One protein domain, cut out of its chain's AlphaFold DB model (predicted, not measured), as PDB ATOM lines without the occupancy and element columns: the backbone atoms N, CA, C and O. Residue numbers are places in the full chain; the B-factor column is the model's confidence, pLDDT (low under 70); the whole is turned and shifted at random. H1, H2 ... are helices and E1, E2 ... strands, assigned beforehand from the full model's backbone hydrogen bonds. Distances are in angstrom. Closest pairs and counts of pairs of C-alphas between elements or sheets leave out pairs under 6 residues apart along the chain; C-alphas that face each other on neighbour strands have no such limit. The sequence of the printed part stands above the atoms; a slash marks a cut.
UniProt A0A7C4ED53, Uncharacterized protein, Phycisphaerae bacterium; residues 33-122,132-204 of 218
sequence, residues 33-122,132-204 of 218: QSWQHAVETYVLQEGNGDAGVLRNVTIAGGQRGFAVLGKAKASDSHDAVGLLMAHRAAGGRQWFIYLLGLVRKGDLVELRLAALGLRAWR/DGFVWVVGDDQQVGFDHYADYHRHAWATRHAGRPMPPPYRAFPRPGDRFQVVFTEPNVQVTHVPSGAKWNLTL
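What this domain is: This is residues 33 to 122 and 132 to 204 of the 218 residues of an uncharacterized protein of Phycisphaerae bacterium (UniProt A0A7C4ED53). A long, twisted sheet of five strands, E1 to E5, curls round H1, with H2 beside it on the same face; a small sheet, E6 to E8, covers part of the opposite face, its strands crossed over those of the larger sheet in a partial sandwich. H3 runs out past these sheets, and residues 159 to 165 stick out at its far end before the chain folds back. The printed part has 163 residues, in the order H1, H2, E1 to E5, H3, E6 to E8; both sheets are antiparallel, in the orders E1 E2 E3 E4 E5 and E6 E7 E8, and the class is mixed, helices and strands. It is compact, with a radius of gyration of the C-alphas of 16.3 A, yet elongated, spanning 61 by 37 by 24 A.

Where its parts are: In the larger sheet, E1 is residues 65 to 68, E2 78 to 90 with 32.5 A, E3 93 to 104 with 33.1 A, E4 107 to 118 with 31.8 A, and E5 134 to 138. E2 bends by 59 degrees at residue 87 and E4 by 57 degrees at residue 110. H1, residues 33 to 47, is 20.0 A long and begins with C-alpha 33 at (50.605, -3.594, -17.438); H2 is residues 51 to 56. H3, residues 143 to 160, is 25.7 A long, with C-alpha 160 at (58.389, 6.465, 16.932). E6 is residues 180 to 185, E7 188 to 193, and E8 198 to 203, ending with C-alpha 203 at (53.259, 15.237, -19.098).

How they stand to each other: E1 to E4 form a meander, each strand the antiparallel neighbour of the one before, as do E6 to E8. N 66 and O 82 of the hairpin E1 and E2 are 2.8 A apart, within hydrogen-bond range, as are N 81 and O 101 of E2 and E3, 2.9 A, N 98 and O 114 of E3 and E4, 2.8 A, N 115 and O 137 of E4 and E5, 2.7 A, N 183 and O 190 of E6 and E7, 2.8 A, and N 191 and O 200 of E7 and E8, 2.8 A. H1 and H2 are on one face of the larger sheet; the closest C-alphas of H1 and E1 are those of Trp 35 and Val 68, 6.2 A. H1 touches H2 with residues 43 to 47 alone, about perpendicular at 90 degrees, closest at the C-alphas of Gly 47 and Val 53, 5.2 A. The two sheets form a sandwich, face to face, their strands at 40 degrees; the closest C-alphas of E4 and E8 are those of Leu 113 and Leu 202, 6.3 A. H3 is on both sheets, on the opposite face of the larger one from H2; its closest C-alphas to E8 are those of Gly 145 and Ala 198, 4.5 A. H1 and H3 are apart. Every O i to N i+4 pair is within hydrogen-bond range in H1 and H3; in H2 0 of 2 are, but 3 of 3 O i to N i+3 pairs.

The domain as a whole: The two C-alphas farthest apart, those of Arg 122 and Gly 163, are 61.0 A from each other. Residues 123 to 131, between E4 and E5, are not printed, and C-alphas 122 and 132 are 9.1 A apart across the cut. The link from H3 to E6, 19 residues, is long. The mean pLDDT of the printed part is 90.2; residues 72 to 75, 121 to 122, 132 and 169 to 171 are under 70.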
ATOM      1  N   GLN A  33      51.461  -3.140 -16.339       91.94
ATOM      2  CA  GLN A  33      50.605  -3.594 -17.438       91.94
ATOM      3  C   GLN A  33      49.428  -4.444 -16.942       91.94
ATOM      4  O   GLN A  33      48.295  -4.236 -17.366       91.94
ATOM      5  N   SER A  34      49.666  -5.364 -16.000       91.31
ATOM      6  CA  SER A  34      48.578  -6.160 -15.415       91.31
ATOM      7  C   SER A  34      47.579  -5.298 -14.637       91.31
ATOM      8  O   SER A  34      46.381  -5.565 -14.663       91.31
ATOM      9  N   TRP A  35      48.055  -4.231 -13.984       94.25
ATOM     10  CA  TRP A  35      47.194  -3.274 -13.297       94.25
ATOM     11  C   TRP A  35      46.379  -2.431 -14.285       94.25
ATOM     12  O   TRP A  35      45.177  -2.279 -14.088       94.25
ATOM     13  N   GLN A  36      46.993  -1.951 -15.373       95.00
ATOM     14  CA  GLN A  36      46.298  -1.221 -16.441       95.00
ATOM     15  C   GLN A  36      45.171  -2.063 -17.037       95.00
ATOM     16  O   GLN A  36      44.029  -1.615 -17.071       95.00
ATOM     17  N   HIS A  37      45.467  -3.314 -17.395       93.06
ATOM     18  CA  HIS A  37      44.477  -4.234 -17.946       93.06
ATOM     19  C   HIS A  37      43.309  -4.502 -16.980       93.06
ATOM     20  O   HIS A  37      42.150  -4.571 -17.390       93.06
ATOM     21  N   ALA A  38      43.587  -4.612 -15.677       93.06
ATOM     22  CA  ALA A  38      42.540  -4.768 -14.670       93.06
ATOM     23  C   ALA A  38      41.641  -3.522 -14.561       93.06
ATOM     24  O   ALA A  38      40.426  -3.659 -14.422       93.06
ATOM     25  N   VAL A  39      42.215  -2.317 -14.665       94.69
ATOM     26  CA  VAL A  39      41.447  -1.061 -14.704       94.69
ATOM     27  C   VAL A  39      40.561  -1.009 -15.949       94.69
ATOM     28  O   VAL A  39      39.385  -0.678 -15.839       94.69
ATOM     29  N   GLU A  40      41.096  -1.349 -17.121       93.94
ATOM     30  CA  GLU A  40      40.342  -1.386 -18.384       93.94
ATOM     31  C   GLU A  40      39.173  -2.366 -18.302       93.94
ATOM     32  O   GLU A  40      38.028  -1.995 -18.559       93.94
ATOM     33  N   THR A  41      39.445  -3.590 -17.840       92.38
ATOM     34  CA  THR A  41      38.429  -4.630 -17.634       92.38
ATOM     35  C   THR A  41      37.321  -4.140 -16.708       92.38
ATOM     36  O   THR A  41      36.144  -4.307 -17.016       92.38
ATOM     37  N   TYR A  42      37.678  -3.475 -15.606       93.06
ATOM     38  CA  TYR A  42      36.703  -2.890 -14.690       93.06
ATOM     39  C   TYR A  42      35.842  -1.816 -15.362       93.06
ATOM     40  O   TYR A  42      34.625  -1.803 -15.194       93.06
ATOM     41  N   VAL A  43      36.445  -0.921 -16.149       92.69
ATOM     42  CA  VAL A  43      35.696   0.113 -16.880       92.69
ATOM     43  C   VAL A  43      34.733  -0.508 -17.890       92.69
ATOM     44  O   VAL A  43      33.598  -0.051 -18.007       92.69
ATOM     45  N   LEU A  44      35.156  -1.553 -18.600       91.19
ATOM     46  CA  LEU A  44      34.303  -2.255 -19.556       91.19
ATOM     47  C   LEU A  44      33.141  -2.971 -18.857       91.19
ATOM     48  O   LEU A  44      32.002  -2.843 -19.295       91.19
ATOM     49  N   GLN A  45      33.408  -3.681 -17.759       91.38
ATOM     50  CA  GLN A  45      32.413  -4.511 -17.074       91.38
ATOM     51  C   GLN A  45      31.446  -3.698 -16.207       91.38
ATOM     52  O   GLN A  45      30.236  -3.875 -16.307       91.38
ATOM     53  N   GLU A  46      31.962  -2.788 -15.382       94.00
ATOM     54  CA  GLU A  46      31.167  -2.040 -14.396       94.00
ATOM     55  C   GLU A  46      30.734  -0.668 -14.918       94.00
ATOM     56  O   GLU A  46      29.701  -0.130 -14.519       94.00
ATOM     57  N   GLY A  47      31.532  -0.075 -15.808       90.56
ATOM     58  CA  GLY A  47      31.247   1.221 -16.421       90.56
ATOM     59  C   GLY A  47      30.567   1.130 -17.783       90.56
ATOM     60  O   GLY A  47      30.206   2.169 -18.329       90.56
ATOM     61  N   ASN A  48      30.421  -0.070 -18.365       89.88
ATOM     62  CA  ASN A  48      29.995  -0.252 -19.758       89.88
ATOM     63  C   ASN A  48      30.803   0.641 -20.730       89.88
ATOM     64  O   ASN A  48      30.254   1.286 -21.625       89.88
ATOM     65  N   GLY A  49      32.114   0.757 -20.481       89.12
ATOM     66  CA  GLY A  49      33.032   1.627 -21.221       89.12
ATOM     67  C   GLY A  49      33.153   3.067 -20.695       89.12
ATOM     68  O   GLY A  49      34.058   3.788 -21.117       89.12
ATOM     69  N   ASP A  50      32.310   3.510 -19.755       89.94
ATOM     70  CA  ASP A  50      32.439   4.828 -19.120       89.94
ATOM     71  C   ASP A  50      33.444   4.800 -17.956       89.94
ATOM     72  O   ASP A  50      33.158   4.322 -16.855       89.94
ATOM     73  N   ALA A  51      34.619   5.405 -18.157       92.19
ATOM     74  CA  ALA A  51      35.643   5.539 -17.118       92.19
ATOM     75  C   ALA A  51      35.196   6.403 -15.922       92.19
ATOM     76  O   ALA A  51      35.857   6.400 -14.882       92.19
ATOM     77  N   GLY A  52      34.070   7.120 -16.015       93.12
ATOM     78  CA  GLY A  52      33.423   7.804 -14.896       93.12
ATOM     79  C   GLY A  52      33.200   6.903 -13.678       93.12
ATOM     80  O   GLY A  52      33.314   7.388 -12.546       93.12
ATOM     81  N   VAL A  53      33.005   5.594 -13.890       94.81
ATOM     82  CA  VAL A  53      32.866   4.594 -12.819       94.81
ATOM     83  C   VAL A  53      34.071   4.569 -11.867       94.81
ATOM     84  O   VAL A  53      33.914   4.351 -10.664       94.81
ATOM     85  N   LEU A  54      35.269   4.910 -12.358       94.94
ATOM     86  CA  LEU A  54      36.509   4.922 -11.573       94.94
ATOM     87  C   LEU A  54      36.500   5.952 -10.436       94.94
ATOM     88  O   LEU A  54      37.235   5.807  -9.463       94.94
ATOM     89  N   ARG A  55      35.655   6.991 -10.513       94.75
ATOM     90  CA  ARG A  55      35.558   8.025  -9.461       94.75
ATOM     91  C   ARG A  55      35.014   7.482  -8.143       94.75
ATOM     92  O   ARG A  55      35.245   8.097  -7.100       94.75
ATOM     93  N   ASN A  56      34.279   6.375  -8.218       94.06
ATOM     94  CA  ASN A  56      33.564   5.779  -7.099       94.06
ATOM     95  C   ASN A  56      34.293   4.561  -6.520       94.06
ATOM     96  O   ASN A  56      33.880   4.049  -5.482       94.06
ATOM     97  N   VAL A  57      35.383   4.115  -7.153       94.00
ATOM     98  CA  VAL A  57      36.173   2.988  -6.653       94.00
ATOM     99  C   VAL A  57      36.967   3.439  -5.437       94.00
ATOM    100  O   VAL A  57      37.640   4.476  -5.447       94.00
ATOM    101  N   THR A  58      36.877   2.648  -4.374       93.50
ATOM    102  CA  THR A  58      37.633   2.863  -3.143       93.50
ATOM    103  C   THR A  58      38.475   1.636  -2.833       93.50
ATOM    104  O   THR A  58      38.044   0.503  -3.026       93.50
ATOM    105  N   ILE A  59      39.697   1.873  -2.371       89.69
ATOM    106  CA  ILE A  59      40.618   0.845  -1.886       89.69
ATOM    107  C   ILE A  59      40.538   0.747  -0.358       89.69
ATOM    108  O   ILE A  59      39.850   1.531   0.307       89.69
ATOM    109  N   ALA A  60      41.262  -0.217   0.216       82.44
ATOM    110  CA  ALA A  60      41.384  -0.359   1.663       82.44
ATOM    111  C   ALA A  60      41.771   0.980   2.325       82.44
ATOM    112  O   ALA A  60      42.615   1.718   1.823       82.44
ATOM    113  N   GLY A  61      41.119   1.309   3.444       83.06
ATOM    114  CA  GLY A  61      41.261   2.618   4.095       83.06
ATOM    115  C   GLY A  61      40.341   3.716   3.542       83.06
ATOM    116  O   GLY A  61      40.429   4.855   3.995       83.06
ATOM    117  N   GLY A  62      39.447   3.397   2.596       87.00
ATOM    118  CA  GLY A  62      38.413   4.310   2.089       87.00
ATOM    119  C   GLY A  62      38.928   5.372   1.114       87.00
ATOM    120  O   GLY A  62      38.201   6.297   0.754       87.00
ATOM    121  N   GLN A  63      40.185   5.264   0.686       91.31
ATOM    122  CA  GLN A  63      40.772   6.177  -0.288       91.31
ATOM    123  C   GLN A  63      40.296   5.829  -1.696       91.31
ATOM    124  O   GLN A  63      40.102   4.661  -2.023       91.31
ATOM    125  N   ARG A  64      40.103   6.842  -2.545       94.25
ATOM    126  CA  ARG A  64      39.718   6.622  -3.944       94.25
ATOM    127  C   ARG A  64      40.893   6.058  -4.723       94.25
ATOM    128  O   ARG A  64      41.977   6.631  -4.680       94.25
ATOM    129  N   GLY A  65      40.691   4.974  -5.452       94.00
ATOM    130  CA  GLY A  65      41.776   4.317  -6.171       94.00
ATOM    131  C   GLY A  65      41.373   2.962  -6.718       94.00
ATOM    132  O   GLY A  65      40.224   2.558  -6.590       94.00
ATOM    133  N   PHE A  66      42.339   2.259  -7.295       93.31
ATOM    134  CA  PHE A  66      42.172   0.925  -7.850       93.31
ATOM    135  C   PHE A  66      43.349   0.040  -7.436       93.31
ATOM    136  O   PHE A  66      44.507   0.422  -7.623       93.31
ATOM    137  N   ALA A  67      43.072  -1.137  -6.882       88.81
ATOM    138  CA  ALA A  67      44.097  -2.052  -6.395       88.81
ATOM    139  C   ALA A  67      43.956  -3.434  -7.036       88.81
ATOM    140  O   ALA A  67      42.863  -3.988  -7.087       88.81
ATOM    141  N   VAL A  68      45.085  -3.997  -7.456       84.38
ATOM    142  CA  VAL A  68      45.230  -5.407  -7.822       84.38
ATOM    143  C   VAL A  68      46.118  -6.051  -6.768       84.38
ATOM    144  O   VAL A  68      47.279  -5.664  -6.616       84.38
ATOM    145  N   LEU A  69      45.554  -6.999  -6.022       80.00
ATOM    146  CA  LEU A  69      46.238  -7.686  -4.929       80.00
ATOM    147  C   LEU A  69      46.670  -9.081  -5.383       80.00
ATOM    148  O   LEU A  69      45.856  -9.832  -5.916       80.00
ATOM    149  N   GLY A  70      47.941  -9.426  -5.183       74.94
ATOM    150  CA  GLY A  70      48.517 -10.663  -5.712       74.94
ATOM    151  C   GLY A  70      48.248 -11.898  -4.854       74.94
ATOM    152  O   GLY A  70      47.710 -12.890  -5.343       74.94
ATOM    153  N   LYS A  71      48.660 -11.891  -3.578       71.38
ATOM    154  CA  LYS A  71      48.512 -13.049  -2.675       71.38
ATOM    155  C   LYS A  71      47.897 -12.649  -1.342       71.38
ATOM    156  O   LYS A  71      48.145 -11.574  -0.819       71.38
ATOM    157  N   ALA A  72      47.174 -13.583  -0.722       65.88
ATOM    158  CA  ALA A  72      46.547 -13.359   0.583       65.88
ATOM    159  C   ALA A  72      47.558 -13.100   1.722       65.88
ATOM    160  O   ALA A  72      47.239 -12.416   2.692       65.88
ATOM    161  N   LYS A  73      48.784 -13.644   1.630       69.44
ATOM    162  CA  LYS A  73      49.852 -13.392   2.610       69.44
ATOM    163  C   LYS A  73      50.664 -12.164   2.210       69.44
ATOM    164  O   LYS A  73      51.378 -12.198   1.213       69.44
ATOM    165  N   ALA A  74      50.643 -11.135   3.058       65.25
ATOM    166  CA  ALA A  74      51.329  -9.863   2.817       65.25
ATOM    167  C   ALA A  74      52.837  -9.998   2.513       65.25
ATOM    168  O   ALA A  74      53.356  -9.267   1.680       65.25
ATOM    169  N   SER A  75      53.547 -10.939   3.148       69.94
ATOM    170  CA  SER A  75      54.991 -11.155   2.932       69.94
ATOM    171  C   SER A  75      55.341 -11.693   1.544       69.94
ATOM    172  O   SER A  75      56.466 -11.526   1.089       69.94
ATOM    173  N   ASP A  76      54.380 -12.320   0.866       73.69
ATOM    174  CA  ASP A  76      54.556 -12.878  -0.476       73.69
ATOM    175  C   ASP A  76      53.750 -12.099  -1.518       73.69
ATOM    176  O   ASP A  76      53.655 -12.531  -2.671       73.69
ATOM    177  N   SER A  77      53.132 -10.983  -1.113       75.31
ATOM    178  CA  SER A  77      52.229 -10.264  -1.992       75.31
ATOM    179  C   SER A  77      52.996  -9.442  -3.013       75.31
ATOM    180  O   SER A  77      53.991  -8.772  -2.711       75.31
ATOM    181  N   HIS A  78      52.524  -9.538  -4.246       84.81
ATOM    182  CA  HIS A  78      52.878  -8.647  -5.330       84.81
ATOM    183  C   HIS A  78      51.629  -7.833  -5.605       84.81
ATOM    184  O   HIS A  78      50.666  -8.394  -6.108       84.81
ATOM    185  N   ASP A  79      51.627  -6.560  -5.237       88.88
ATOM    186  CA  ASP A  79      50.439  -5.720  -5.358       88.88
ATOM    187  C   ASP A  79      50.735  -4.534  -6.267       88.88
ATOM    188  O   ASP A  79      51.867  -4.053  -6.351       88.88
ATOM    189  N   ALA A  80      49.700  -4.040  -6.929       93.06
ATOM    190  CA  ALA A  80      49.717  -2.754  -7.601       93.06
ATOM    191  C   ALA A  80      48.538  -1.942  -7.088       93.06
ATOM    192  O   ALA A  80      47.382  -2.334  -7.254       93.06
ATOM    193  N   VAL A  81      48.832  -0.812  -6.453       94.69
ATOM    194  CA  VAL A  81      47.817   0.052  -5.855       94.69
ATOM    195  C   VAL A  81      47.921   1.433  -6.476       94.69
ATOM    196  O   VAL A  81      48.889   2.154  -6.253       94.69
ATOM    197  N   GLY A  82      46.923   1.803  -7.273       96.44
ATOM    198  CA  GLY A  82      46.794   3.128  -7.863       96.44
ATOM    199  C   GLY A  82      45.881   4.003  -7.020       96.44
ATOM    200  O   GLY A  82      44.672   3.783  -6.988       96.44
ATOM    201  N   LEU A  83      46.429   5.025  -6.371       97.25
ATOM    202  CA  LEU A  83      45.645   6.048  -5.685       97.25
ATOM    203  C   LEU A  83      45.123   7.057  -6.713       97.25
ATOM    204  O   LEU A  83      45.924   7.646  -7.436       97.25
ATOM    205  N   LEU A  84      43.807   7.271  -6.791       97.75
ATOM    206  CA  LEU A  84      43.224   8.257  -7.703       97.75
ATOM    207  C   LEU A  84      43.518   9.664  -7.173       97.75
ATOM    208  O   LEU A  84      42.912  10.126  -6.206       97.75
ATOM    209  N   MET A  85      44.438  10.350  -7.841       97.88
ATOM    210  CA  MET A  85      44.939  11.663  -7.442       97.88
ATOM    211  C   MET A  85      44.020  12.777  -7.910       97.88
ATOM    212  O   MET A  85      43.729  13.719  -7.175       97.88
ATOM    213  N   ALA A  86      43.569  12.671  -9.155       96.69
ATOM    214  CA  ALA A  86      42.716  13.659  -9.778       96.69
ATOM    215  C   ALA A  86      42.016  13.070 -11.001       96.69
ATOM    216  O   ALA A  86      42.430  12.056 -11.562       96.69
ATOM    217  N   HIS A  87      40.976  13.757 -11.453       94.69
ATOM    218  CA  HIS A  87      40.426  13.562 -12.782       94.69
ATOM    219  C   HIS A  87      40.153  14.933 -13.399       94.69
ATOM    220  O   HIS A  87      39.541  15.787 -12.761       94.69
ATOM    221  N   ARG A  88      40.629  15.175 -14.618       92.50
ATOM    222  CA  ARG A  88      40.554  16.498 -15.252       92.50
ATOM    223  C   ARG A  88      40.438  16.367 -16.763       92.50
ATOM    224  O   ARG A  88      41.049  15.482 -17.354       92.50
ATOM    225  N   ALA A  89      39.678  17.262 -17.380       90.56
ATOM    226  CA  ALA A  89      39.685  17.411 -18.825       90.56
ATOM    227  C   ALA A  89      40.951  18.169 -19.257       90.56
ATOM    228  O   ALA A  89      41.188  19.278 -18.784       90.56
ATOM    229  N   ALA A  90      41.756  17.579 -20.136       88.38
ATOM    230  CA  ALA A  90      42.929  18.209 -20.737       88.38
ATOM    231  C   ALA A  90      43.079  17.722 -22.182       88.38
ATOM    232  O   ALA A  90      42.886  16.540 -22.477       88.38
ATOM    233  N   GLY A  91      43.370  18.642 -23.101       84.19
ATOM    234  CA  GLY A  91      43.494  18.306 -24.518       84.19
ATOM    235  C   GLY A  91      42.214  17.711 -25.135       84.19
ATOM    236  O   GLY A  91      42.286  16.819 -25.976       84.19
ATOM    237  N   GLY A  92      41.033  18.155 -24.688       84.62
ATOM    238  CA  GLY A  92      39.744  17.639 -25.171       84.62
ATOM    239  C   GLY A  92      39.420  16.208 -24.723       84.62
ATOM    240  O   GLY A  92      38.490  15.603 -25.253       84.62
ATOM    241  N   ARG A  93      40.174  15.663 -23.759       88.12
ATOM    242  CA  ARG A  93      39.987  14.322 -23.200       88.12
ATOM    243  C   ARG A  93      39.883  14.380 -21.680       88.12
ATOM    244  O   ARG A  93      40.607  15.134 -21.038       88.12
ATOM    245  N   GLN A  94      39.007  13.561 -21.101       91.56
ATOM    246  CA  GLN A  94      38.984  13.338 -19.658       91.56
ATOM    247  C   GLN A  94      40.127  12.399 -19.263       91.56
ATOM    248  O   GLN A  94      40.214  11.286 -19.777       91.56
ATOM    249  N   TRP A  95      40.965  12.840 -18.330       95.44
ATOM    250  CA  TRP A  95      42.049  12.056 -17.750       95.44
ATOM    251  C   TRP A  95      41.728  11.662 -16.314       95.44
ATOM    252  O   TRP A  95      41.178  12.466 -15.558       95.44
ATOM    253  N   PHE A  96      42.113  10.448 -15.937       97.25
ATOM    254  CA  PHE A  96      42.124   9.914 -14.579       97.25
ATOM    255  C   PHE A  96      43.573   9.666 -14.196       97.25
ATOM    256  O   PHE A  96      44.233   8.831 -14.805       97.25
ATOM    257  N   ILE A  97      44.079  10.426 -13.232       97.88
ATOM    258  CA  ILE A  97      45.489  10.413 -12.851       97.88
ATOM    259  C   ILE A  97      45.643   9.627 -11.560       97.88
ATOM    260  O   ILE A  97      45.001   9.938 -10.555       97.88
ATOM    261  N   TYR A  98      46.537   8.652 -11.591       98.38
ATOM    262  CA  TYR A  98      46.858   7.758 -10.499       98.38
ATOM    263  C   TYR A  98      48.306   7.939 -10.059       98.38
ATOM    264  O   TYR A  98      49.199   8.073 -10.896       98.38
ATOM    265  N   LEU A  99      48.539   7.890  -8.749       98.12
ATOM    266  CA  LEU A  99      49.850   7.589  -8.185       98.12
ATOM    267  C   LEU A  99      49.871   6.092  -7.885       98.12
ATOM    268  O   LEU A  99      49.157   5.624  -7.000       98.12
ATOM    269  N   LEU A 100      50.637   5.351  -8.673       96.88
ATOM    270  CA  LEU A 100      50.740   3.905  -8.616       96.88
ATOM    271  C   LEU A 100      51.917   3.495  -7.739       96.88
ATOM    272  O   LEU A 100      53.055   3.850  -8.037       96.88
ATOM    273  N   GLY A 101      51.638   2.717  -6.698       95.56
ATOM    274  CA  GLY A 101      52.636   1.993  -5.922       95.56
ATOM    275  C   GLY A 101      52.701   0.532  -6.339       95.56
ATOM    276  O   GLY A 101      51.679  -0.158  -6.317       95.56
ATOM    277  N   LEU A 102      53.898   0.054  -6.692       93.88
ATOM    278  CA  LEU A 102      54.146  -1.370  -6.909       93.88
ATOM    279  C   LEU A 102      54.798  -1.975  -5.673       93.88
ATOM    280  O   LEU A 102      55.854  -1.531  -5.221       93.88
ATOM    281  N   VAL A 103      54.177  -3.024  -5.154       91.19
ATOM    282  CA  VAL A 103      54.639  -3.778  -3.995       91.19
ATOM    283  C   VAL A 103      55.158  -5.129  -4.471       91.19
ATOM    284  O   VAL A 103      54.514  -5.819  -5.259       91.19
ATOM    285  N   ARG A 104      56.337  -5.535  -4.003       89.44
ATOM    286  CA  ARG A 104      56.919  -6.853  -4.269       89.44
ATOM    287  C   ARG A 104      57.367  -7.475  -2.961       89.44
ATOM    288  O   ARG A 104      58.187  -6.895  -2.263       89.44
ATOM    289  N   LYS A 105      56.857  -8.672  -2.657       86.25
ATOM    290  CA  LYS A 105      57.132  -9.383  -1.396       86.25
ATOM    291  C   LYS A 105      56.838  -8.518  -0.162       86.25
ATOM    292  O   LYS A 105      57.580  -8.521   0.815       86.25
ATOM    293  N   GLY A 106      55.758  -7.742  -0.239       83.56
ATOM    294  CA  GLY A 106      55.355  -6.837   0.834       83.56
ATOM    295  C   GLY A 106      56.237  -5.599   1.011       83.56
ATOM    296  O   GLY A 106      56.081  -4.937   2.031       83.56
ATOM    297  N   ASP A 107      57.124  -5.283   0.062       87.88
ATOM    298  CA  ASP A 107      57.862  -4.022   0.012       87.88
ATOM    299  C   ASP A 107      57.390  -3.155  -1.153       87.88
ATOM    300  O   ASP A 107      57.371  -3.603  -2.297       87.88
ATOM    301  N   LEU A 108      57.032  -1.902  -0.880       92.19
ATOM    302  CA  LEU A 108      56.872  -0.874  -1.900       92.19
ATOM    303  C   LEU A 108      58.228  -0.635  -2.575       92.19
ATOM    304  O   LEU A 108      59.156  -0.145  -1.936       92.19
ATOM    305  N   VAL A 109      58.330  -0.993  -3.851       92.88
ATOM    306  CA  VAL A 109      59.577  -0.907  -4.631       92.88
ATOM    307  C   VAL A 109      59.565   0.215  -5.657       92.88
ATOM    308  O   VAL A 109      60.611   0.539  -6.201       92.88
ATOM    309  N   GLU A 110      58.391   0.767  -5.960       93.69
ATOM    310  CA  GLU A 110      58.238   1.766  -7.009       93.69
ATOM    311  C   GLU A 110      57.024   2.656  -6.733       93.69
ATOM    312  O   GLU A 110      55.981   2.164  -6.289       93.69
ATOM    313  N   LEU A 111      57.159   3.951  -7.034       96.31
ATOM    314  CA  LEU A 111      56.062   4.915  -7.093       96.31
ATOM    315  C   LEU A 111      56.133   5.705  -8.395       96.31
ATOM    316  O   LEU A 111      57.163   6.304  -8.702       96.31
ATOM    317  N   ARG A 112      55.024   5.747  -9.132       96.50
ATOM    318  CA  ARG A 112      54.976   6.355 -10.464       96.50
ATOM    319  C   ARG A 112      53.610   6.958 -10.760       96.50
ATOM    320  O   ARG A 112      52.589   6.429 -10.331       96.50
ATOM    321  N   LEU A 113      53.572   8.042 -11.533       97.88
ATOM    322  CA  LEU A 113      52.312   8.556 -12.069       97.88
ATOM    323  C   LEU A 113      51.880   7.793 -13.320       97.88
ATOM    324  O   LEU A 113      52.685   7.521 -14.206       97.88
ATOM    325  N   ALA A 114      50.587   7.515 -13.410       98.00
ATOM    326  CA  ALA A 114      49.940   7.014 -14.612       98.00
ATOM    327  C   ALA A 114      48.650   7.799 -14.849       98.00
ATOM    328  O   ALA A 114      47.960   8.167 -13.901       98.00
ATOM    329  N   ALA A 115      48.301   8.056 -16.102       97.19
ATOM    330  CA  ALA A 115      47.037   8.661 -16.472       97.19
ATOM    331  C   ALA A 115      46.319   7.799 -17.502       97.19
ATOM    332  O   ALA A 115      46.902   7.416 -18.515       97.19
ATOM    333  N   LEU A 116      45.045   7.537 -17.233       96.69
ATOM    334  CA  LEU A 116      44.119   6.910 -18.161       96.69
ATOM    335  C   LEU A 116      43.268   7.987 -18.808       96.69
ATOM    336  O   LEU A 116      42.628   8.780 -18.118       96.69
ATOM    337  N   GLY A 117      43.229   7.997 -20.128       93.88
ATOM    338  CA  GLY A 117      42.277   8.776 -20.892       93.88
ATOM    339  C   GLY A 117      41.469   7.875 -21.815       93.88
ATOM    340  O   GLY A 117      41.972   6.862 -22.283       93.88
ATOM    341  N   LEU A 118      40.234   8.270 -22.115       87.75
ATOM    342  CA  LEU A 118      39.426   7.609 -23.139       87.75
ATOM    343  C   LEU A 118      39.511   8.375 -24.464       87.75
ATOM    344  O   LEU A 118      39.338   9.597 -24.514       87.75
ATOM    345  N   ARG A 119      39.762   7.678 -25.570       81.38
ATOM    346  CA  ARG A 119      39.393   8.155 -26.905       81.38
ATOM    347  C   ARG A 119      37.871   8.216 -26.950       81.38
ATOM    348  O   ARG A 119      37.190   7.424 -26.307       81.38
ATOM    349  N   ALA A 120      37.339   9.183 -27.696       70.12
ATOM    350  CA  ALA A 120      35.915   9.178 -27.996       70.12
ATOM    351  C   ALA A 120      35.584   7.809 -28.596       70.12
ATOM    352  O   ALA A 120      36.198   7.439 -29.600       70.12
ATOM    353  N   TRP A 121      34.681   7.075 -27.943       59.09
ATOM    354  CA  TRP A 121      34.248   5.766 -28.404       59.09
ATOM    355  C   TRP A 121      33.794   5.911 -29.852       59.09
ATOM    356  O   TRP A 121      32.878   6.680 -30.162       59.09
ATOM    357  N   ARG A 122      34.505   5.241 -30.753       61.06
ATOM    358  CA  ARG A 122      34.074   5.082 -32.131       61.06
ATOM    359  C   ARG A 122      33.608   3.632 -32.224       61.06
ATOM    360  O   ARG A 122      34.390   2.761 -31.848       61.06
ATOM    361  N   ASP A 132      40.038  -0.546 -27.668       68.69
ATOM    362  CA  ASP A 132      39.018  -0.289 -26.640       68.69
ATOM    363  C   ASP A 132      38.967   1.192 -26.198       68.69
ATOM    364  O   ASP A 132      38.177   1.601 -25.346       68.69
ATOM    365  N   GLY A 133      39.807   2.035 -26.802       85.38
ATOM    366  CA  GLY A 133      39.794   3.476 -26.672       85.38
ATOM    367  C   GLY A 133      40.570   3.939 -25.451       85.38
ATOM    368  O   GLY A 133      40.611   5.139 -25.187       85.38
ATOM    369  N   PHE A 134      41.209   3.037 -24.714       91.00
ATOM    370  CA  PHE A 134      42.036   3.385 -23.572       91.00
ATOM    371  C   PHE A 134      43.385   3.930 -24.036       91.00
ATOM    372  O   PHE A 134      44.106   3.329 -24.825       91.00
ATOM    373  N   VAL A 135      43.746   5.106 -23.533       92.88
ATOM    374  CA  VAL A 135      45.053   5.713 -23.767       92.88
ATOM    375  C   VAL A 135      45.726   5.926 -22.435       92.88
ATOM    376  O   VAL A 135      45.279   6.737 -21.621       92.88
ATOM    377  N   TRP A 136      46.837   5.230 -22.253       95.06
ATOM    378  CA  TRP A 136      47.676   5.366 -21.081       95.06
ATOM    379  C   TRP A 136      48.845   6.301 -21.335       95.06
ATOM    380  O   TRP A 136      49.500   6.254 -22.373       95.06
ATOM    381  N   VAL A 137      49.126   7.130 -20.337       96.31
ATOM    382  CA  VAL A 137      50.337   7.940 -20.258       96.31
ATOM    383  C   VAL A 137      50.985   7.600 -18.936       96.31
ATOM    384  O   VAL A 137      50.375   7.759 -17.881       96.31
ATOM    385  N   VAL A 138      52.203   7.090 -18.987       96.88
ATOM    386  CA  VAL A 138      52.919   6.598 -17.815       96.88
ATOM    387  C   VAL A 138      54.156   7.461 -17.650       96.88
ATOM    388  O   VAL A 138      54.884   7.680 -18.613       96.88
ATOM    389  N   GLY A 139      54.362   7.984 -16.446       95.56
ATOM    390  CA  GLY A 139      55.513   8.822 -16.143       95.56
ATOM    391  C   GLY A 139      56.799   8.008 -16.127       95.56
ATOM    392  O   GLY A 139      56.785   6.791 -15.916       95.56
ATOM    393  N   ASP A 140      57.919   8.695 -16.305       95.31
ATOM    394  CA  ASP A 140      59.224   8.085 -16.103       95.31
ATOM    395  C   ASP A 140      59.390   7.618 -14.655       95.31
ATOM    396  O   ASP A 140      58.716   8.097 -13.730       95.31
ATOM    397  N   ASP A 141      60.312   6.678 -14.474       92.56
ATOM    398  CA  ASP A 141      60.759   6.286 -13.148       92.56
ATOM    399  C   ASP A 141      61.447   7.481 -12.469       92.56
ATOM    400  O   ASP A 141      62.483   7.975 -12.915       92.56
ATOM    401  N   GLN A 142      60.827   7.986 -11.403       94.69
ATOM    402  CA  GLN A 142      61.290   9.150 -10.650       94.69
ATOM    403  C   GLN A 142      61.863   8.698  -9.313       94.69
ATOM    404  O   GLN A 142      61.358   9.059  -8.245       94.69
ATOM    405  N   GLN A 143      62.945   7.918  -9.396       95.19
ATOM    406  CA  GLN A 143      63.625   7.294  -8.261       95.19
ATOM    407  C   GLN A 143      63.917   8.284  -7.122       95.19
ATOM    408  O   GLN A 143      63.655   7.970  -5.969       95.19
ATOM    409  N   VAL A 144      64.341   9.517  -7.430       96.75
ATOM    410  CA  VAL A 144      64.588  10.564  -6.415       96.75
ATOM    411  C   VAL A 144      63.339  10.860  -5.572       96.75
ATOM    412  O   VAL A 144      63.418  10.997  -4.352       96.75
ATOM    413  N   GLY A 145      62.164  10.941  -6.205       96.31
ATOM    414  CA  GLY A 145      60.898  11.136  -5.500       96.31
ATOM    415  C   GLY A 145      60.541   9.928  -4.633       96.31
ATOM    416  O   GLY A 145      60.138  10.090  -3.480       96.31
ATOM    417  N   PHE A 146      60.742   8.719  -5.156       96.31
ATOM    418  CA  PHE A 146      60.547   7.490  -4.390       96.31
ATOM    419  C   PHE A 146      61.481   7.411  -3.171       96.31
ATOM    420  O   PHE A 146      61.001   7.154  -2.067       96.31
ATOM    421  N   ASP A 147      62.771   7.701  -3.334       95.44
ATOM    422  CA  ASP A 147      63.763   7.656  -2.258       95.44
ATOM    423  C   ASP A 147      63.409   8.643  -1.142       95.44
ATOM    424  O   ASP A 147      63.348   8.254   0.023       95.44
ATOM    425  N   HIS A 148      63.046   9.884  -1.485       96.88
ATOM    426  CA  HIS A 148      62.584  10.878  -0.508       96.88
ATOM    427  C   HIS A 148      61.333  10.414   0.258       96.88
ATOM    428  O   HIS A 148      61.197  10.656   1.461       96.88
ATOM    429  N   TYR A 149      60.392   9.761  -0.428       95.88
ATOM    430  CA  TYR A 149      59.201   9.191   0.203       95.88
ATOM    431  C   TYR A 149      59.565   8.042   1.156       95.88
ATOM    432  O   TYR A 149      59.127   8.030   2.311       95.88
ATOM    433  N   ALA A 150      60.403   7.106   0.706       93.62
ATOM    434  CA  ALA A 150      60.866   5.984   1.510       93.62
ATOM    435  C   ALA A 150      61.650   6.464   2.744       93.62
ATOM    436  O   ALA A 150      61.369   6.022   3.859       93.62
ATOM    437  N   ASP A 151      62.568   7.418   2.577       93.44
ATOM    438  CA  ASP A 151      63.381   7.992   3.653       93.44
ATOM    439  C   ASP A 151      62.559   8.667   4.732       93.44
ATOM    440  O   ASP A 151      62.756   8.391   5.919       93.44
ATOM    441  N   TYR A 152      61.588   9.487   4.337       94.88
ATOM    442  CA  TYR A 152      60.660  10.096   5.280       94.88
ATOM    443  C   TYR A 152      59.987   9.038   6.161       94.88
ATOM    444  O   TYR A 152      59.918   9.176   7.384       94.88
ATOM    445  N   HIS A 153      59.528   7.943   5.557       92.31
ATOM    446  CA  HIS A 153      58.877   6.869   6.290       92.31
ATOM    447  C   HIS A 153      59.833   6.039   7.149       92.31
ATOM    448  O   HIS A 153      59.432   5.641   8.248       92.31
ATOM    449  N   ARG A 154      61.076   5.802   6.703       90.62
ATOM    450  CA  ARG A 154      62.129   5.198   7.539       90.62
ATOM    451  C   ARG A 154      62.380   6.046   8.776       90.62
ATOM    452  O   ARG A 154      62.345   5.523   9.889       90.62
ATOM    453  N   HIS A 155      62.583   7.346   8.580       91.50
ATOM    454  CA  HIS A 155      62.871   8.284   9.656       91.50
ATOM    455  C   HIS A 155      61.701   8.373  10.640       91.50
ATOM    456  O   HIS A 155      61.880   8.149  11.834       91.50
ATOM    457  N   ALA A 156      60.480   8.582  10.139       91.44
ATOM    458  CA  ALA A 156      59.280   8.653  10.969       91.44
ATOM    459  C   ALA A 156      59.051   7.377  11.797       91.44
ATOM    460  O   ALA A 156      58.566   7.451  12.927       91.44
ATOM    461  N   TRP A 157      59.389   6.206  11.251       90.12
ATOM    462  CA  TRP A 157      59.347   4.956  12.002       90.12
ATOM    463  C   TRP A 157      60.426   4.916  13.092       90.12
ATOM    464  O   TRP A 157      60.100   4.618  14.241       90.12
ATOM    465  N   ALA A 158      61.673   5.267  12.761       90.69
ATOM    466  CA  ALA A 158      62.798   5.223  13.696       90.69
ATOM    467  C   ALA A 158      62.565   6.142  14.904       90.69
ATOM    468  O   ALA A 158      62.825   5.749  16.039       90.69
ATOM    469  N   THR A 159      61.985   7.324  14.676       91.56
ATOM    470  CA  THR A 159      61.608   8.259  15.742       91.56
ATOM    471  C   THR A 159      60.534   7.684  16.670       91.56
ATOM    472  O   THR A 159      60.628   7.834  17.885       91.56
ATOM    473  N   ARG A 160      59.504   7.015  16.131       91.25
ATOM    474  CA  ARG A 160      58.389   6.465  16.932       91.25
ATOM    475  C   ARG A 160      58.727   5.152  17.635       91.25
ATOM    476  O   ARG A 160      58.046   4.775  18.585       91.25
ATOM    477  N   HIS A 161      59.739   4.442  17.153       90.25
ATOM    478  CA  HIS A 161      60.117   3.114  17.625       90.25
ATOM    479  C   HIS A 161      61.602   3.059  17.985       90.25
ATOM    480  O   HIS A 161      62.321   2.152  17.561       90.25
ATOM    481  N   ALA A 162      62.053   4.030  18.784       90.00
ATOM    482  CA  ALA A 162      63.430   4.104  19.252       90.00
ATOM    483  C   ALA A 162      63.883   2.764  19.865       90.00
ATOM    484  O   ALA A 162      63.183   2.168  20.685       90.00
ATOM    485  N   GLY A 163      65.046   2.273  19.433       86.31
ATOM    486  CA  GLY A 163      65.626   1.011  19.901       86.31
ATOM    487  C   GLY A 163      65.109  -0.255  19.206       86.31
ATOM    488  O   GLY A 163      65.605  -1.341  19.501       86.31
ATOM    489  N   ARG A 164      64.156  -0.159  18.269       84.25
ATOM    490  CA  ARG A 164      63.801  -1.290  17.399       84.25
ATOM    491  C   ARG A 164      64.674  -1.288  16.129       84.25
ATOM    492  O   ARG A 164      65.016  -0.212  15.636       84.25
ATOM    493  N   PRO A 165      65.027  -2.464  15.573       79.31
ATOM    494  CA  PRO A 165      65.678  -2.554  14.264       79.31
ATOM    495  C   PRO A 165      64.710  -2.155  13.143       79.31
ATOM    496  O   PRO A 165      63.507  -2.175  13.372       79.31
ATOM    497  N   MET A 166      65.259  -1.832  11.964       70.69
ATOM    498  CA  MET A 166      64.615  -1.359  10.719       70.69
ATOM    499  C   MET A 166      63.105  -1.674  10.580       70.69
ATOM    500  O   MET A 166      62.690  -2.789  10.906       70.69
ATOM    501  N   PRO A 167      62.278  -0.734  10.059       72.50
ATOM    502  CA  PRO A 167      60.837  -0.941   9.929       72.50
ATOM    503  C   PRO A 167      60.505  -2.287   9.285       72.50
ATOM    504  O   PRO A 167      61.233  -2.722   8.387       72.50
ATOM    505  N   PRO A 168      59.389  -2.932   9.684       72.44
ATOM    506  CA  PRO A 168      58.900  -4.080   8.941       72.44
ATOM    507  C   PRO A 168      58.743  -3.698   7.457       72.44
ATOM    508  O   PRO A 168      58.505  -2.515   7.175       72.44
ATOM    509  N   PRO A 169      58.841  -4.681   6.538       68.44
ATOM    510  CA  PRO A 169      58.657  -4.475   5.104       68.44
ATOM    511  C   PRO A 169      57.482  -3.543   4.801       68.44
ATOM    512  O   PRO A 169      56.493  -3.525   5.545       68.44
ATOM    513  N   TYR A 170      57.600  -2.738   3.750       65.50
ATOM    514  CA  TYR A 170      56.629  -1.706   3.374       65.50
ATOM    515  C   TYR A 170      55.299  -2.317   2.899       65.50
ATOM    516  O   TYR A 170      54.981  -2.297   1.715       65.50
ATOM    517  N   ARG A 171      54.492  -2.834   3.833       65.69
ATOM    518  CA  ARG A 171      53.316  -3.673   3.539       65.69
ATOM    519  C   ARG A 171      52.114  -2.944   2.943       65.69
ATOM    520  O   ARG A 171      51.132  -3.601   2.621       65.69
ATOM    521  N   ALA A 172      52.133  -1.617   2.867       74.44
ATOM    522  CA  ALA A 172      50.982  -0.864   2.395       74.44
ATOM    523  C   ALA A 172      51.396   0.438   1.715       74.44
ATOM    524  O   ALA A 172      52.178   1.221   2.262       74.44
ATOM    525  N   PHE A 173      50.803   0.662   0.548       89.44
ATOM    526  CA  PHE A 173      50.689   1.956  -0.097       89.44
ATOM    527  C   PHE A 173      49.216   2.177  -0.476       89.44
ATOM    528  O   PHE A 173      48.589   1.239  -0.971       89.44
ATOM    529  N   PRO A 174      48.672   3.391  -0.286       92.75
ATOM    530  CA  PRO A 174      49.224   4.469   0.547       92.75
ATOM    531  C   PRO A 174      49.241   4.087   2.039       92.75
ATOM    532  O   PRO A 174      48.591   3.132   2.467       92.75
ATOM    533  N   ARG A 175      49.993   4.832   2.851       91.06
ATOM    534  CA  ARG A 175      50.034   4.632   4.305       91.06
ATOM    535  C   ARG A 175      48.981   5.480   5.022       91.06
ATOM    536  O   ARG A 175      48.605   6.555   4.540       91.06
ATOM    537  N   PRO A 176      48.537   5.061   6.223       88.62
ATOM    538  CA  PRO A 176      47.738   5.920   7.084       88.62
ATOM    539  C   PRO A 176      48.468   7.237   7.359       88.62
ATOM    540  O   PRO A 176      49.592   7.246   7.859       88.62
ATOM    541  N   GLY A 177      47.807   8.348   7.045       90.50
ATOM    542  CA  GLY A 177      48.367   9.688   7.217       90.50
ATOM    543  C   GLY A 177      49.096  10.239   5.995       90.50
ATOM    544  O   GLY A 177      49.432  11.420   6.017       90.50
ATOM    545  N   ASP A 178      49.267   9.459   4.923       95.19
ATOM    546  CA  ASP A 178      49.788  10.009   3.676       95.19
ATOM    547  C   ASP A 178      48.849  11.107   3.162       95.19
ATOM    548  O   ASP A 178      47.609  11.007   3.179       95.19
ATOM    549  N   ARG A 179      49.474  12.201   2.736       96.62
ATOM    550  CA  ARG A 179      48.808  13.374   2.181       96.62
ATOM    551  C   ARG A 179      49.533  13.759   0.914       96.62
ATOM    552  O   ARG A 179      50.720  14.074   0.940       96.62
ATOM    553  N   PHE A 180      48.796  13.745  -0.183       97.56
ATOM    554  CA  PHE A 180      49.320  14.123  -1.477       97.56
ATOM    555  C   PHE A 180      48.589  15.352  -1.995       97.56
ATOM    556  O   PHE A 180      47.374  15.479  -1.841       97.56
ATOM    557  N   GLN A 181      49.342  16.243  -2.620       98.06
ATOM    558  CA  GLN A 181      48.838  17.422  -3.301       98.06
ATOM    559  C   GLN A 181      49.075  17.266  -4.798       98.06
ATOM    560  O   GLN A 181      50.155  16.851  -5.212       98.06
ATOM    561  N   VAL A 182      48.077  17.624  -5.602       97.81
ATOM    562  CA  VAL A 182      48.177  17.620  -7.064       97.81
ATOM    563  C   VAL A 182      48.210  19.057  -7.563       97.81
ATOM    564  O   VAL A 182      47.356  19.860  -7.189       97.81
ATOM    565  N   VAL A 183      49.176  19.372  -8.419       97.81
ATOM    566  CA  VAL A 183      49.298  20.657  -9.113       97.81
ATOM    567  C   VAL A 183      49.261  20.402 -10.613       97.81
ATOM    568  O   VAL A 183      49.926  19.502 -11.122       97.81
ATOM    569  N   PHE A 184      48.469  21.201 -11.323       95.25
ATOM    570  CA  PHE A 184      48.339  21.138 -12.773       95.25
ATOM    571  C   PHE A 184      48.938  22.393 -13.395       95.25
ATOM    572  O   PHE A 184      48.429  23.489 -13.168       95.25
ATOM    573  N   THR A 185      49.956  22.203 -14.226       92.94
ATOM    574  CA  THR A 185      50.555  23.246 -15.060       92.94
ATOM    575  C   THR A 185      50.564  22.717 -16.483       92.94
ATOM    576  O   THR A 185      51.572  22.174 -16.931       92.94
ATOM    577  N   GLU A 186      49.402  22.781 -17.144       85.75
ATOM    578  CA  GLU A 186      49.156  22.129 -18.437       85.75
ATOM    579  C   GLU A 186      50.318  22.361 -19.423       85.75
ATOM    580  O   GLU A 186      50.767  23.499 -19.573       85.75
ATOM    581  N   PRO A 187      50.838  21.301 -20.072       91.94
ATOM    582  CA  PRO A 187      50.352  19.911 -20.080       91.94
ATOM    583  C   PRO A 187      50.801  19.036 -18.889       91.94
ATOM    584  O   PRO A 187      50.550  17.832 -18.872       91.94
ATOM    585  N   ASN A 188      51.480  19.602 -17.897       95.81
ATOM    586  CA  ASN A 188      52.117  18.853 -16.821       95.81
ATOM    587  C   ASN A 188      51.204  18.658 -15.606       95.81
ATOM    588  O   ASN A 188      50.448  19.545 -15.200       95.81
ATOM    589  N   VAL A 189      51.341  17.494 -14.985       96.81
ATOM    590  CA  VAL A 189      50.754  17.135 -13.699       96.81
ATOM    591  C   VAL A 189      51.895  16.841 -12.744       96.81
ATOM    592  O   VAL A 189      52.771  16.040 -13.057       96.81
ATOM    593  N   GLN A 190      51.871  17.469 -11.578       98.06
ATOM    594  CA  GLN A 190      52.789  17.180 -10.488       98.06
ATOM    595  C   GLN A 190      51.998  16.675  -9.288       98.06
ATOM    596  O   GLN A 190      50.992  17.265  -8.900       98.06
ATOM    597  N   VAL A 191      52.476  15.598  -8.679       98.38
ATOM    598  CA  VAL A 191      51.986  15.099  -7.400       98.38
ATOM    599  C   VAL A 191      53.102  15.226  -6.382       98.38
ATOM    600  O   VAL A 191      54.215  14.772  -6.626       98.38
ATOM    601  N   THR A 192      52.792  15.831  -5.241       98.62
ATOM    602  CA  THR A 192      53.726  16.020  -4.131       98.62
ATOM    603  C   THR A 192      53.212  15.282  -2.907       98.62
ATOM    604  O   THR A 192      52.081  15.521  -2.482       98.62
ATOM    605  N   HIS A 193      54.026  14.419  -2.302       98.31
ATOM    606  CA  HIS A 193      53.761  13.931  -0.951       98.31
ATOM    607  C   HIS A 193      54.113  15.042   0.042       98.31
ATOM    608  O   HIS A 193      55.284  15.362   0.238       98.31
ATOM    609  N   VAL A 194      53.095  15.659   0.644       98.25
ATOM    610  CA  VAL A 194      53.235  16.895   1.431       98.25
ATOM    611  C   VAL A 194      54.240  16.749   2.584       98.25
ATOM    612  O   VAL A 194      55.091  17.626   2.715       98.25
ATOM    613  N   PRO A 195      54.221  15.667   3.389       97.44
ATOM    614  CA  PRO A 195      55.136  15.538   4.522       97.44
ATOM    615  C   PRO A 195      56.606  15.335   4.144       97.44
ATOM    616  O   PRO A 195      57.479  15.789   4.878       97.44
ATOM    617  N   SER A 196      56.894  14.638   3.038       97.56
ATOM    618  CA  SER A 196      58.278  14.340   2.631       97.56
ATOM    619  C   SER A 196      58.832  15.303   1.584       97.56
ATOM    620  O   SER A 196      60.031  15.298   1.325       97.56
ATOM    621  N   GLY A 197      57.973  16.083   0.920       98.12
ATOM    622  CA  GLY A 197      58.352  16.894  -0.235       98.12
ATOM    623  C   GLY A 197      58.713  16.077  -1.483       98.12
ATOM    624  O   GLY A 197      59.190  16.658  -2.456       98.12
ATOM    625  N   ALA A 198      58.496  14.755  -1.476       98.19
ATOM    626  CA  ALA A 198      58.693  13.899  -2.645       98.19
ATOM    627  C   ALA A 198      57.753  14.310  -3.780       98.19
ATOM    628  O   ALA A 198      56.587  14.622  -3.527       98.19
ATOM    629  N   LYS A 199      58.252  14.300  -5.020       98.25
ATOM    630  CA  LYS A 199      57.524  14.772  -6.202       98.25
ATOM    631  C   LYS A 199      57.562  13.746  -7.320       98.25
ATOM    632  O   LYS A 199      58.599  13.139  -7.568       98.25
ATOM    633  N   TRP A 200      56.448  13.653  -8.033       98.31
ATOM    634  CA  TRP A 200      56.318  12.916  -9.281       98.31
ATOM    635  C   TRP A 200      55.658  13.811 -10.317       98.31
ATOM    636  O   TRP A 200      54.715  14.537 -10.007       98.31
ATOM    637  N   ASN A 201      56.146  13.752 -11.546       97.94
ATOM    638  CA  ASN A 201      55.676  14.541 -12.674       97.94
ATOM    639  C   ASN A 201      55.189  13.631 -13.803       97.94
ATOM    640  O   ASN A 201      55.687  12.520 -13.980       97.94
ATOM    641  N   LEU A 202      54.210  14.111 -14.557       97.19
ATOM    642  CA  LEU A 202      53.654  13.454 -15.731       97.19
ATOM    643  C   LEU A 202      53.282  14.524 -16.754       97.19
ATOM    644  O   LEU A 202      52.592  15.481 -16.411       97.19
ATOM    645  N   THR A 203      53.683  14.352 -18.007       96.12
ATOM    646  CA  THR A 203      53.259  15.237 -19.098       96.12
ATOM    647  C   THR A 203      52.134  14.565 -19.866       96.12
ATOM    648  O   THR A 203      52.327  13.507 -20.458       96.12
ATOM    649  N   LEU A 204      50.943  15.163 -19.853       93.88
ATOM    650  CA  LEU A 204      49.823  14.680 -20.652       93.88
ATOM    651  C   LEU A 204      50.021  15.098 -22.115       93.88
ATOM    652  O   LEU A 204      50.473  16.215 -22.377       93.88
TER     653      LEU A 204